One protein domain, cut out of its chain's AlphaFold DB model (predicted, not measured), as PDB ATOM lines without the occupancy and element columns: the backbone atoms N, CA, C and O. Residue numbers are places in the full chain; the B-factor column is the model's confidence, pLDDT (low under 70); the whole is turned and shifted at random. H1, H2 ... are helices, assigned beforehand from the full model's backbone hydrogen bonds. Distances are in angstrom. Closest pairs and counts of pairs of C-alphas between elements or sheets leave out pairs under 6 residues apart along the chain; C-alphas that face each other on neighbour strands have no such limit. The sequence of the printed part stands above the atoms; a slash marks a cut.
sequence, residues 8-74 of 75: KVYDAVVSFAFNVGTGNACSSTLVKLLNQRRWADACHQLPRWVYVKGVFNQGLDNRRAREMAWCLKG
ATOM      1  N   LYS A   8      -9.344  -9.287  -1.612       98.62
ATOM      2  CA  LYS A   8      -9.174  -8.221  -0.607       98.62
ATOM      3  C   LYS A   8      -7.710  -7.838  -0.377       98.62
ATOM      4  O   LYS A   8      -7.419  -6.681  -0.075       98.62
ATOM      5  N   VAL A   9      -6.793  -8.796  -0.537       98.69
ATOM      6  CA  VAL A   9      -5.348  -8.535  -0.520       98.69
ATOM      7  C   VAL A   9      -4.983  -7.702  -1.746       98.69
ATOM      8  O   VAL A   9      -4.335  -6.671  -1.604       98.69
ATOM      9  N   TYR A  10      -5.472  -8.083  -2.930       98.25
ATOM     10  CA  TYR A  10      -5.269  -7.326  -4.164       98.25
ATOM     11  C   TYR A  10      -5.779  -5.879  -4.052       98.25
ATOM     12  O   TYR A  10      -5.024  -4.947  -4.323       98.25
ATOM     13  N   ASP A  11      -7.006  -5.672  -3.566       98.62
ATOM     14  CA  ASP A  11      -7.598  -4.338  -3.389       98.62
ATOM     15  C   ASP A  11      -6.736  -3.443  -2.484       98.62
ATOM     16  O   ASP A  11      -6.466  -2.281  -2.803       98.62
ATOM     17  N   ALA A  12      -6.271  -3.988  -1.352       98.69
ATOM     18  CA  ALA A  12      -5.437  -3.256  -0.404       98.69
ATOM     19  C   ALA A  12      -4.079  -2.881  -1.015       98.69
ATOM     20  O   ALA A  12      -3.605  -1.761  -0.823       98.69
ATOM     21  N   VAL A  13      -3.478  -3.785  -1.791       98.12
ATOM     22  CA  VAL A  13      -2.190  -3.562  -2.465       98.12
ATOM     23  C   VAL A  13      -2.317  -2.526  -3.577       98.12
ATOM     24  O   VAL A  13      -1.444  -1.667  -3.701       98.12
ATOM     25  N   VAL A  14      -3.414  -2.539  -4.340       98.50
ATOM     26  CA  VAL A  14      -3.703  -1.512  -5.351       98.50
ATOM     27  C   VAL A  14      -3.901  -0.144  -4.695       98.50
ATOM     28  O   VAL A  14      -3.270   0.826  -5.118       98.50
ATOM     29  N   SER A  15      -4.698  -0.049  -3.621       98.81
ATOM     30  CA  SER A  15      -4.869   1.208  -2.868       98.81
ATOM     31  C   SER A  15      -3.544   1.722  -2.295       98.81
ATOM     32  O   SER A  15      -3.254   2.920  -2.355       98.81
ATOM     33  N   PHE A  16      -2.721   0.819  -1.762       98.75
ATOM     34  CA  PHE A  16      -1.388   1.134  -1.262       98.75
ATOM     35  C   PHE A  16      -0.488   1.682  -2.378       98.75
ATOM     36  O   PHE A  16       0.031   2.792  -2.243       98.75
ATOM     37  N   ALA A  17      -0.360   0.969  -3.500       98.62
ATOM     38  CA  ALA A  17       0.475   1.367  -4.631       98.62
ATOM     39  C   ALA A  17       0.016   2.681  -5.278       98.62
ATOM     40  O   ALA A  17       0.857   3.494  -5.655       98.62
ATOM     41  N   PHE A  18      -1.294   2.939  -5.335       98.69
ATOM     42  CA  PHE A  18      -1.833   4.226  -5.783       98.69
ATOM     43  C   PHE A  18      -1.340   5.389  -4.910       98.69
ATOM     44  O   PHE A  18      -1.092   6.484  -5.401       98.69
ATOM     45  N   ASN A  19      -1.180   5.163  -3.603       98.44
ATOM     46  CA  ASN A  19      -0.727   6.195  -2.675       98.44
ATOM     47  C   ASN A  19       0.782   6.402  -2.667       98.44
ATOM     48  O   ASN A  19       1.225   7.544  -2.607       98.44
ATOM     49  N   VAL A  20       1.555   5.316  -2.649       97.81
ATOM     50  CA  VAL A  20       3.015   5.400  -2.495       97.81
ATOM     51  C   VAL A  20       3.758   5.422  -3.830       97.81
ATOM     52  O   VAL A  20       4.957   5.698  -3.850       97.81
ATOM     53  N   GLY A  21       3.065   5.150  -4.935       98.12
ATOM     54  CA  GLY A  21       3.643   4.950  -6.260       98.12
ATOM     55  C   GLY A  21       4.147   3.518  -6.469       98.12
ATOM     56  O   GLY A  21       4.616   2.848  -5.545       98.12
ATOM     57  N   THR A  22       4.091   3.046  -7.714       97.44
ATOM     58  CA  THR A  22       4.455   1.666  -8.080       97.44
ATOM     59  C   THR A  22       5.917   1.332  -7.779       97.44
ATOM     60  O   THR A  22       6.192   0.238  -7.298       97.44
ATOM     61  N   GLY A  23       6.852   2.269  -7.968       98.19
ATOM     62  CA  GLY A  23       8.273   2.051  -7.658       98.19
ATOM     63  C   GLY A  23       8.535   1.737  -6.176       98.19
ATOM     64  O   GLY A  23       9.240   0.780  -5.846       98.19
ATOM     65  N   ASN A  24       7.901   2.491  -5.273       97.75
ATOM     66  CA  ASN A  24       7.992   2.252  -3.830       97.75
ATOM     67  C   ASN A  24       7.270   0.963  -3.424       97.75
ATOM     68  O   ASN A  24       7.774   0.200  -2.603       97.75
ATOM     69  N   ALA A  25       6.104   0.691  -4.019       98.25
ATOM     70  CA  ALA A  25       5.366  -0.531  -3.738       98.25
ATOM     71  C   ALA A  25       6.170  -1.778  -4.139       98.25
ATOM     72  O   ALA A  25       6.383  -2.657  -3.307       98.25
ATOM     73  N   CYS A  26       6.684  -1.840  -5.369       97.56
ATOM     74  CA  CYS A  26       7.401  -3.008  -5.890       97.56
ATOM     75  C   CYS A  26       8.701  -3.324  -5.133       97.56
ATOM     76  O   CYS A  26       9.060  -4.493  -5.014       97.56
ATOM     77  N   SER A  27       9.391  -2.313  -4.596       98.06
ATOM     78  CA  SER A  27      10.618  -2.499  -3.801       98.06
ATOM     79  C   SER A  27      10.359  -2.815  -2.320       98.06
ATOM     80  O   SER A  27      11.289  -3.107  -1.565       98.06
ATOM     81  N   SER A  28       9.100  -2.785  -1.877       98.62
ATOM     82  CA  SER A  28       8.737  -2.961  -0.473       98.62
ATOM     83  C   SER A  28       8.885  -4.405   0.029       98.62
ATOM     84  O   SER A  28       8.681  -5.386  -0.691       98.62
ATOM     85  N   THR A  29       9.120  -4.549   1.338       98.81
ATOM     86  CA  THR A  29       8.985  -5.851   2.021       98.81
ATOM     87  C   THR A  29       7.566  -6.415   1.900       98.81
ATOM     88  O   THR A  29       7.402  -7.630   1.834       98.81
ATOM     89  N   LEU A  30       6.552  -5.548   1.803       98.69
ATOM     90  CA  LEU A  30       5.164  -5.941   1.568       98.69
ATOM     91  C   LEU A  30       5.048  -6.778   0.285       98.69
ATOM     92  O   LEU A  30       4.600  -7.919   0.347       98.69
ATOM     93  N   VAL A  31       5.515  -6.266  -0.859       98.06
ATOM     94  CA  VAL A  31       5.443  -6.990  -2.144       98.06
ATOM     95  C   VAL A  31       6.348  -8.222  -2.157       98.06
ATOM     96  O   VAL A  31       5.960  -9.258  -2.699       98.06
ATOM     97  N   LYS A  32       7.504  -8.182  -1.479       98.62
ATOM     98  CA  LYS A  32       8.332  -9.385  -1.278       98.62
ATOM     99  C   LYS A  32       7.540 -10.518  -0.608       98.62
ATOM    100  O   LYS A  32       7.645 -11.663  -1.040       98.62
ATOM    101  N   LEU A  33       6.743 -10.210   0.417       98.62
ATOM    102  CA  LEU A  33       5.908 -11.189   1.122       98.62
ATOM    103  C   LEU A  33       4.705 -11.644   0.282       98.62
ATOM    104  O   LEU A  33       4.386 -12.834   0.296       98.62
ATOM    105  N   LEU A  34       4.100 -10.755  -0.517       97.75
ATOM    106  CA  LEU A  34       3.064 -11.135  -1.490       97.75
ATOM    107  C   LEU A  34       3.586 -12.160  -2.503       97.75
ATOM    108  O   LEU A  34       2.922 -13.157  -2.772       97.75
ATOM    109  N   ASN A  35       4.798 -11.965  -3.024       96.19
ATOM    110  CA  ASN A  35       5.414 -12.904  -3.967       96.19
ATOM    111  C   ASN A  35       5.685 -14.280  -3.333       96.19
ATOM    112  O   ASN A  35       5.695 -15.294  -4.025       96.19
ATOM    113  N   GLN A  36       5.852 -14.323  -2.009       97.31
ATOM    114  CA  GLN A  36       5.969 -15.550  -1.215       97.31
ATOM    115  C   GLN A  36       4.609 -16.118  -0.782       97.31
ATOM    116  O   GLN A  36       4.572 -17.118  -0.069       97.31
ATOM    117  N   ARG A  37       3.497 -15.487  -1.182       96.12
ATOM    118  CA  ARG A  37       2.122 -15.823  -0.775       96.12
ATOM    119  C   ARG A  37       1.872 -15.754   0.731       96.12
ATOM    120  O   ARG A  37       0.943 -16.366   1.247       96.12
ATOM    121  N   ARG A  38       2.685 -14.979   1.445       98.06
ATOM    122  CA  ARG A  38       2.538 -14.734   2.881       98.06
ATOM    123  C   ARG A  38       1.586 -13.560   3.088       98.06
ATOM    124  O   ARG A  38       2.012 -12.458   3.428       98.06
ATOM    125  N   TRP A  39       0.307 -13.780   2.792       98.00
ATOM    126  CA  TRP A  39      -0.692 -12.714   2.688       98.00
ATOM    127  C   TRP A  39      -0.849 -11.923   3.984       98.00
ATOM    128  O   TRP A  39      -0.719 -10.702   3.960       98.00
ATOM    129  N   ALA A  40      -1.039 -12.607   5.115       98.44
ATOM    130  CA  ALA A  40      -1.202 -11.947   6.409       98.44
ATOM    131  C   ALA A  40       0.051 -11.140   6.789       98.44
ATOM    132  O   ALA A  40      -0.048  -9.968   7.156       98.44
ATOM    133  N   ASP A  41       1.238 -11.723   6.597       98.75
ATOM    134  CA  ASP A  41       2.508 -11.041   6.859       98.75
ATOM    135  C   ASP A  41       2.688  -9.798   5.977       98.75
ATOM    136  O   ASP A  41       3.190  -8.775   6.447       98.75
ATOM    137  N   ALA A  42       2.267  -9.865   4.707       98.69
ATOM    138  CA  ALA A  42       2.271  -8.726   3.797       98.69
ATOM    139  C   ALA A  42       1.298  -7.632   4.263       98.69
ATOM    140  O   ALA A  42       1.692  -6.467   4.335       98.69
ATOM    141  N   CYS A  43       0.064  -7.986   4.647       98.81
ATOM    142  CA  CYS A  43      -0.908  -7.032   5.190       98.81
ATOM    143  C   CYS A  43      -0.340  -6.289   6.413       98.81
ATOM    144  O   CYS A  43      -0.469  -5.067   6.513       98.81
ATOM    145  N   HIS A  44       0.369  -6.991   7.301       98.88
ATOM    146  CA  HIS A  44       1.010  -6.402   8.481       98.88
ATOM    147  C   HIS A  44       2.204  -5.479   8.174       98.88
ATOM    148  O   HIS A  44       2.702  -4.807   9.078       98.88
ATOM    149  N   GLN A  45       2.658  -5.374   6.919       98.88
ATOM    150  CA  GLN A  45       3.655  -4.370   6.525       98.88
ATOM    151  C   GLN A  45       3.054  -2.977   6.282       98.88
ATOM    152  O   GLN A  45       3.803  -1.999   6.270       98.88
ATOM    153  N   LEU A  46       1.733  -2.855   6.096       98.81
ATOM    154  CA  LEU A  46       1.076  -1.582   5.774       98.81
ATOM    155  C   LEU A  46       1.364  -0.455   6.791       98.81
ATOM    156  O   LEU A  46       1.723   0.636   6.340       98.81
ATOM    157  N   PRO A  47       1.320  -0.671   8.125       98.69
ATOM    158  CA  PRO A  47       1.577   0.387   9.112       98.69
ATOM    159  C   PRO A  47       2.985   1.004   9.069       98.69
ATOM    160  O   PRO A  47       3.223   2.038   9.682       98.69
ATOM    161  N   ARG A  48       3.939   0.420   8.329       98.31
ATOM    162  CA  ARG A  48       5.283   1.002   8.154       98.31
ATOM    163  C   ARG A  48       5.299   2.212   7.211       98.31
ATOM    164  O   ARG A  48       6.261   2.973   7.204       98.31
ATOM    165  N   TRP A  49       4.238   2.407   6.431       98.50
ATOM    166  CA  TRP A  49       4.138   3.426   5.382       98.50
ATOM    167  C   TRP A  49       3.304   4.636   5.824       98.50
ATOM    168  O   TRP A  49       2.319   4.995   5.173       98.50
ATOM    169  N   VAL A  50       3.695   5.235   6.955       98.75
ATOM    170  CA  VAL A  50       2.974   6.340   7.626       98.75
ATOM    171  C   VAL A  50       3.802   7.619   7.793       98.75
ATOM    172  O   VAL A  50       3.323   8.595   8.363       98.75
ATOM    173  N   TYR A  51       5.034   7.634   7.282       98.25
ATOM    174  CA  TYR A  51       5.952   8.766   7.394       98.25
ATOM    175  C   TYR A  51       6.105   9.493   6.058       98.25
ATOM    176  O   TYR A  51       6.272   8.866   5.012       98.25
ATOM    177  N   VAL A  52       6.116  10.824   6.102       97.00
ATOM    178  CA  VAL A  52       6.414  11.696   4.961       97.00
ATOM    179  C   VAL A  52       7.628  12.535   5.323       97.00
ATOM    180  O   VAL A  52       7.598  13.273   6.304       97.00
ATOM    181  N   LYS A  53       8.718  12.404   4.556       95.75
ATOM    182  CA  LYS A  53      10.007  13.067   4.848       95.75
ATOM    183  C   LYS A  53      10.488  12.834   6.297       95.75
ATOM    184  O   LYS A  53      11.002  13.740   6.937       95.75
ATOM    185  N   GLY A  54      10.279  11.622   6.820       96.69
ATOM    186  CA  GLY A  54      10.664  11.237   8.185       96.69
ATOM    187  C   GLY A  54       9.703  11.691   9.291       96.69
ATOM    188  O   GLY A  54       9.897  11.312  10.440       96.69
ATOM    189  N   VAL A  55       8.643  12.439   8.968       98.25
ATOM    190  CA  VAL A  55       7.648  12.909   9.941       98.25
ATOM    191  C   VAL A  55       6.397  12.039   9.869       98.25
ATOM    192  O   VAL A  55       5.885  11.766   8.782       98.25
ATOM    193  N   PHE A  56       5.912  11.592  11.025       98.50
ATOM    194  CA  PHE A  56       4.687  10.802  11.130       98.50
ATOM    195  C   PHE A  56       3.470  11.577  10.604       98.50
ATOM    196  O   PHE A  56       3.337  12.780  10.830       98.50
ATOM    197  N   ASN A  57       2.555  10.880   9.929       98.69
ATOM    198  CA  ASN A  57       1.318  11.448   9.412       98.69
ATOM    199  C   ASN A  57       0.099  10.625   9.863       98.69
ATOM    200  O   ASN A  57      -0.110   9.501   9.405       98.69
ATOM    201  N   GLN A  58      -0.761  11.227  10.692       98.69
ATOM    202  CA  GLN A  58      -1.967  10.572  11.219       98.69
ATOM    203  C   GLN A  58      -2.952  10.133  10.121       98.69
ATOM    204  O   GLN A  58      -3.635   9.118  10.249       98.69
ATOM    205  N   GLY A  59      -3.041  10.881   9.019       98.62
ATOM    206  CA  GLY A  59      -3.907  10.529   7.894       98.62
ATOM    207  C   GLY A  59      -3.451   9.251   7.189       98.62
ATOM    208  O   GLY A  59      -4.287   8.419   6.823       98.62
ATOM    209  N   LEU A  60      -2.134   9.070   7.040       98.75
ATOM    210  CA  LEU A  60      -1.564   7.837   6.504       98.75
ATOM    211  C   LEU A  60      -1.763   6.671   7.466       98.75
ATOM    212  O   LEU A  60      -2.167   5.608   7.011       98.75
ATOM    213  N   ASP A  61      -1.568   6.868   8.767       98.88
ATOM    214  CA  ASP A  61      -1.827   5.833   9.773       98.88
ATOM    215  C   ASP A  61      -3.274   5.319   9.710       98.88
ATOM    216  O   ASP A  61      -3.521   4.133   9.474       98.88
ATOM    217  N   ASN A  62      -4.243   6.239   9.727       98.88
ATOM    218  CA  ASN A  62      -5.659   5.907   9.572       98.88
ATOM    219  C   ASN A  62      -5.943   5.166   8.251       98.88
ATOM    220  O   ASN A  62      -6.776   4.257   8.203       98.88
ATOM    221  N   ARG A  63      -5.276   5.554   7.153       98.81
ATOM    222  CA  ARG A  63      -5.396   4.876   5.854       98.81
ATOM    223  C   ARG A  63      -4.833   3.455   5.908       98.81
ATOM    224  O   ARG A  63      -5.522   2.530   5.480       98.81
ATOM    225  N   ARG A  64      -3.622   3.277   6.442       98.88
ATOM    226  CA  ARG A  64      -2.942   1.979   6.553       98.88
ATOM    227  C   ARG A  64      -3.707   1.022   7.463       98.88
ATOM    228  O   ARG A  64      -3.827  -0.148   7.116       98.88
ATOM    229  N   ALA A  65      -4.304   1.513   8.549       98.88
ATOM    230  CA  ALA A  65      -5.168   0.717   9.417       98.88
ATOM    231  C   ALA A  65      -6.391   0.157   8.664       98.88
ATOM    232  O   ALA A  65      -6.685  -1.035   8.764       98.88
ATOM    233  N   ARG A  66      -7.074   0.984   7.855       98.88
ATOM    234  CA  ARG A  66      -8.225   0.539   7.042       98.88
ATOM    235  C   ARG A  66      -7.823  -0.447   5.947       98.88
ATOM    236  O   ARG A  66      -8.495  -1.460   5.772       98.88
ATOM    237  N   GLU A  67      -6.737  -0.170   5.229       98.88
ATOM    238  CA  GLU A  67      -6.213  -1.078   4.200       98.88
ATOM    239  C   GLU A  67      -5.793  -2.420   4.805       98.88
ATOM    240  O   GLU A  67      -6.147  -3.463   4.265       98.88
ATOM    241  N   MET A  68      -5.115  -2.412   5.958       98.88
ATOM    242  CA  MET A  68      -4.709  -3.630   6.661       98.88
ATOM    243  C   MET A  68      -5.923  -4.431   7.123       98.88
ATOM    244  O   MET A  68      -5.988  -5.634   6.881       98.88
ATOM    245  N   ALA A  69      -6.913  -3.771   7.730       98.81
ATOM    246  CA  ALA A  69      -8.146  -4.422   8.152       98.81
ATOM    247  C   ALA A  69      -8.912  -5.043   6.972       98.81
ATOM    248  O   ALA A  69      -9.489  -6.118   7.122       98.81
ATOM    249  N   TRP A  70      -8.920  -4.405   5.794       98.81
ATOM    250  CA  TRP A  70      -9.510  -4.993   4.587       98.81
ATOM    251  C   TRP A  70      -8.697  -6.185   4.073       98.81
ATOM    252  O   TRP A  70      -9.261  -7.253   3.845       98.81
ATOM    253  N   CYS A  71      -7.378  -6.019   3.973       98.75
ATOM    254  CA  CYS A  71      -6.426  -7.030   3.518       98.75
ATOM    255  C   CYS A  71      -6.549  -8.331   4.330       98.75
ATOM    256  O   CYS A  71      -6.739  -9.405   3.760       98.75
ATOM    257  N   LEU A  72      -6.566  -8.226   5.665       98.75
ATOM    258  CA  LEU A  72      -6.656  -9.370   6.579       98.75
ATOM    259  C   LEU A  72      -7.980 -10.143   6.487       98.75
ATOM    260  O   LEU A  72      -8.031 -11.305   6.865       98.75
ATOM    261  N   LYS A  73      -9.055  -9.555   5.941       98.44
ATOM    262  CA  LYS A  73     -10.323 -10.276   5.720       98.44
ATOM    263  C   LYS A  73     -10.272 -11.273   4.556       98.44
ATOM    264  O   LYS A  73     -11.297 -11.898   4.267       98.44
ATOM    265  N   GLY A  74      -9.179 -11.317   3.798       94.50
ATOM    266  CA  GLY A  74      -8.977 -12.282   2.716       94.50
ATOM    267  C   GLY A  74      -7.611 -12.961   2.744       94.50
ATOM    268  O   GLY A  74      -7.348 -13.748   1.841       94.50
TER     269      GLY A  74
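AT A GLANCE: This is residues 8 to 74 of the 75 residues of the protein "Lysozyme" of Salmonella enterica I (UniProt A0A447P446). The longest helix, H5, forms one side of a small all-helix domain; H1 packs on its later part and runs back opposite to it, while short H4 packs on that same part and H3 packs on H4. H2 joins H1 to H3 at the side away from H5, and the five helices go round in a ring. A long link, residues 44 to 57, leads from H4 into H5, with a small turn in it where residues 51 to 52 pair antiparallel with residues 55 to 56. The printed part has 67 residues with five named helices, H1 to H5 in chain order, and no named strand. It is compact, with a radius of gyration of the C-alphas of 11.0 A and spans of 31 by 23 by 17 A.

HOW THE PARTS SIT: Start from H5, residues 58 to 72. H1, residues 8 to 20, touches it, and from H5 residues 67 to 72 alone take part; the closest C-alphas are those of Val 9 and Cys 71, 4.4 A apart. The two run opposite ways at a shallow tilt of 24 degrees. H4, residues 39 to 43, touches H5 at H5 residues 68 to 72 alone; look at Cys 43 and Met 68, the closest C-alphas, at 5.3 A. H3, residues 29 to 35, touches H4, the closest C-alphas being those of Leu 30 and Ala 42, at 4.6 A. H1 and H3 are near each other. H2, residues 22 to 27, touches H1 only at the corner, and only just, with 3 pairs of C-alphas within 8 A; residues 16 to 17 of H1 alone take part, and the closest C-alphas are those of Ala 17 and Ala 25, at 5.3 A. H2 and H5 are apart, as are H3 and H5. In H1, H2, H3, H4 and H5 every O i to N i+4 pair is within hydrogen-bond range.

IN THESE COORDINATES: Find C-alpha 58 at (-1.967, 10.572, 11.219); from there H5 runs 21.0 A to C-alpha 72 at (-6.656, -9.370, 6.579). H1 begins at C-alpha 8, at (-9.174, -8.221, -0.607), and is 18.4 A long to C-alpha 20. Next come H2 at residues 22 to 27, 8.6 A, H3 at residues 29 to 35, 9.9 A, and H4 at residues 39 to 43, 6.2 A.

THE WHOLE: The two C-alphas farthest apart are those of Lys 53 and Gly 74, at 31.7 A, while the first and last printed C-alphas, Lys 8 and Gly 74, are 5.3 A apart. The links H1 to H2, H2 to H3 and H3 to H4 are tight; H4 to H5 is long. The printed part has no cut, and no printed residue is under 70 in pLDDT.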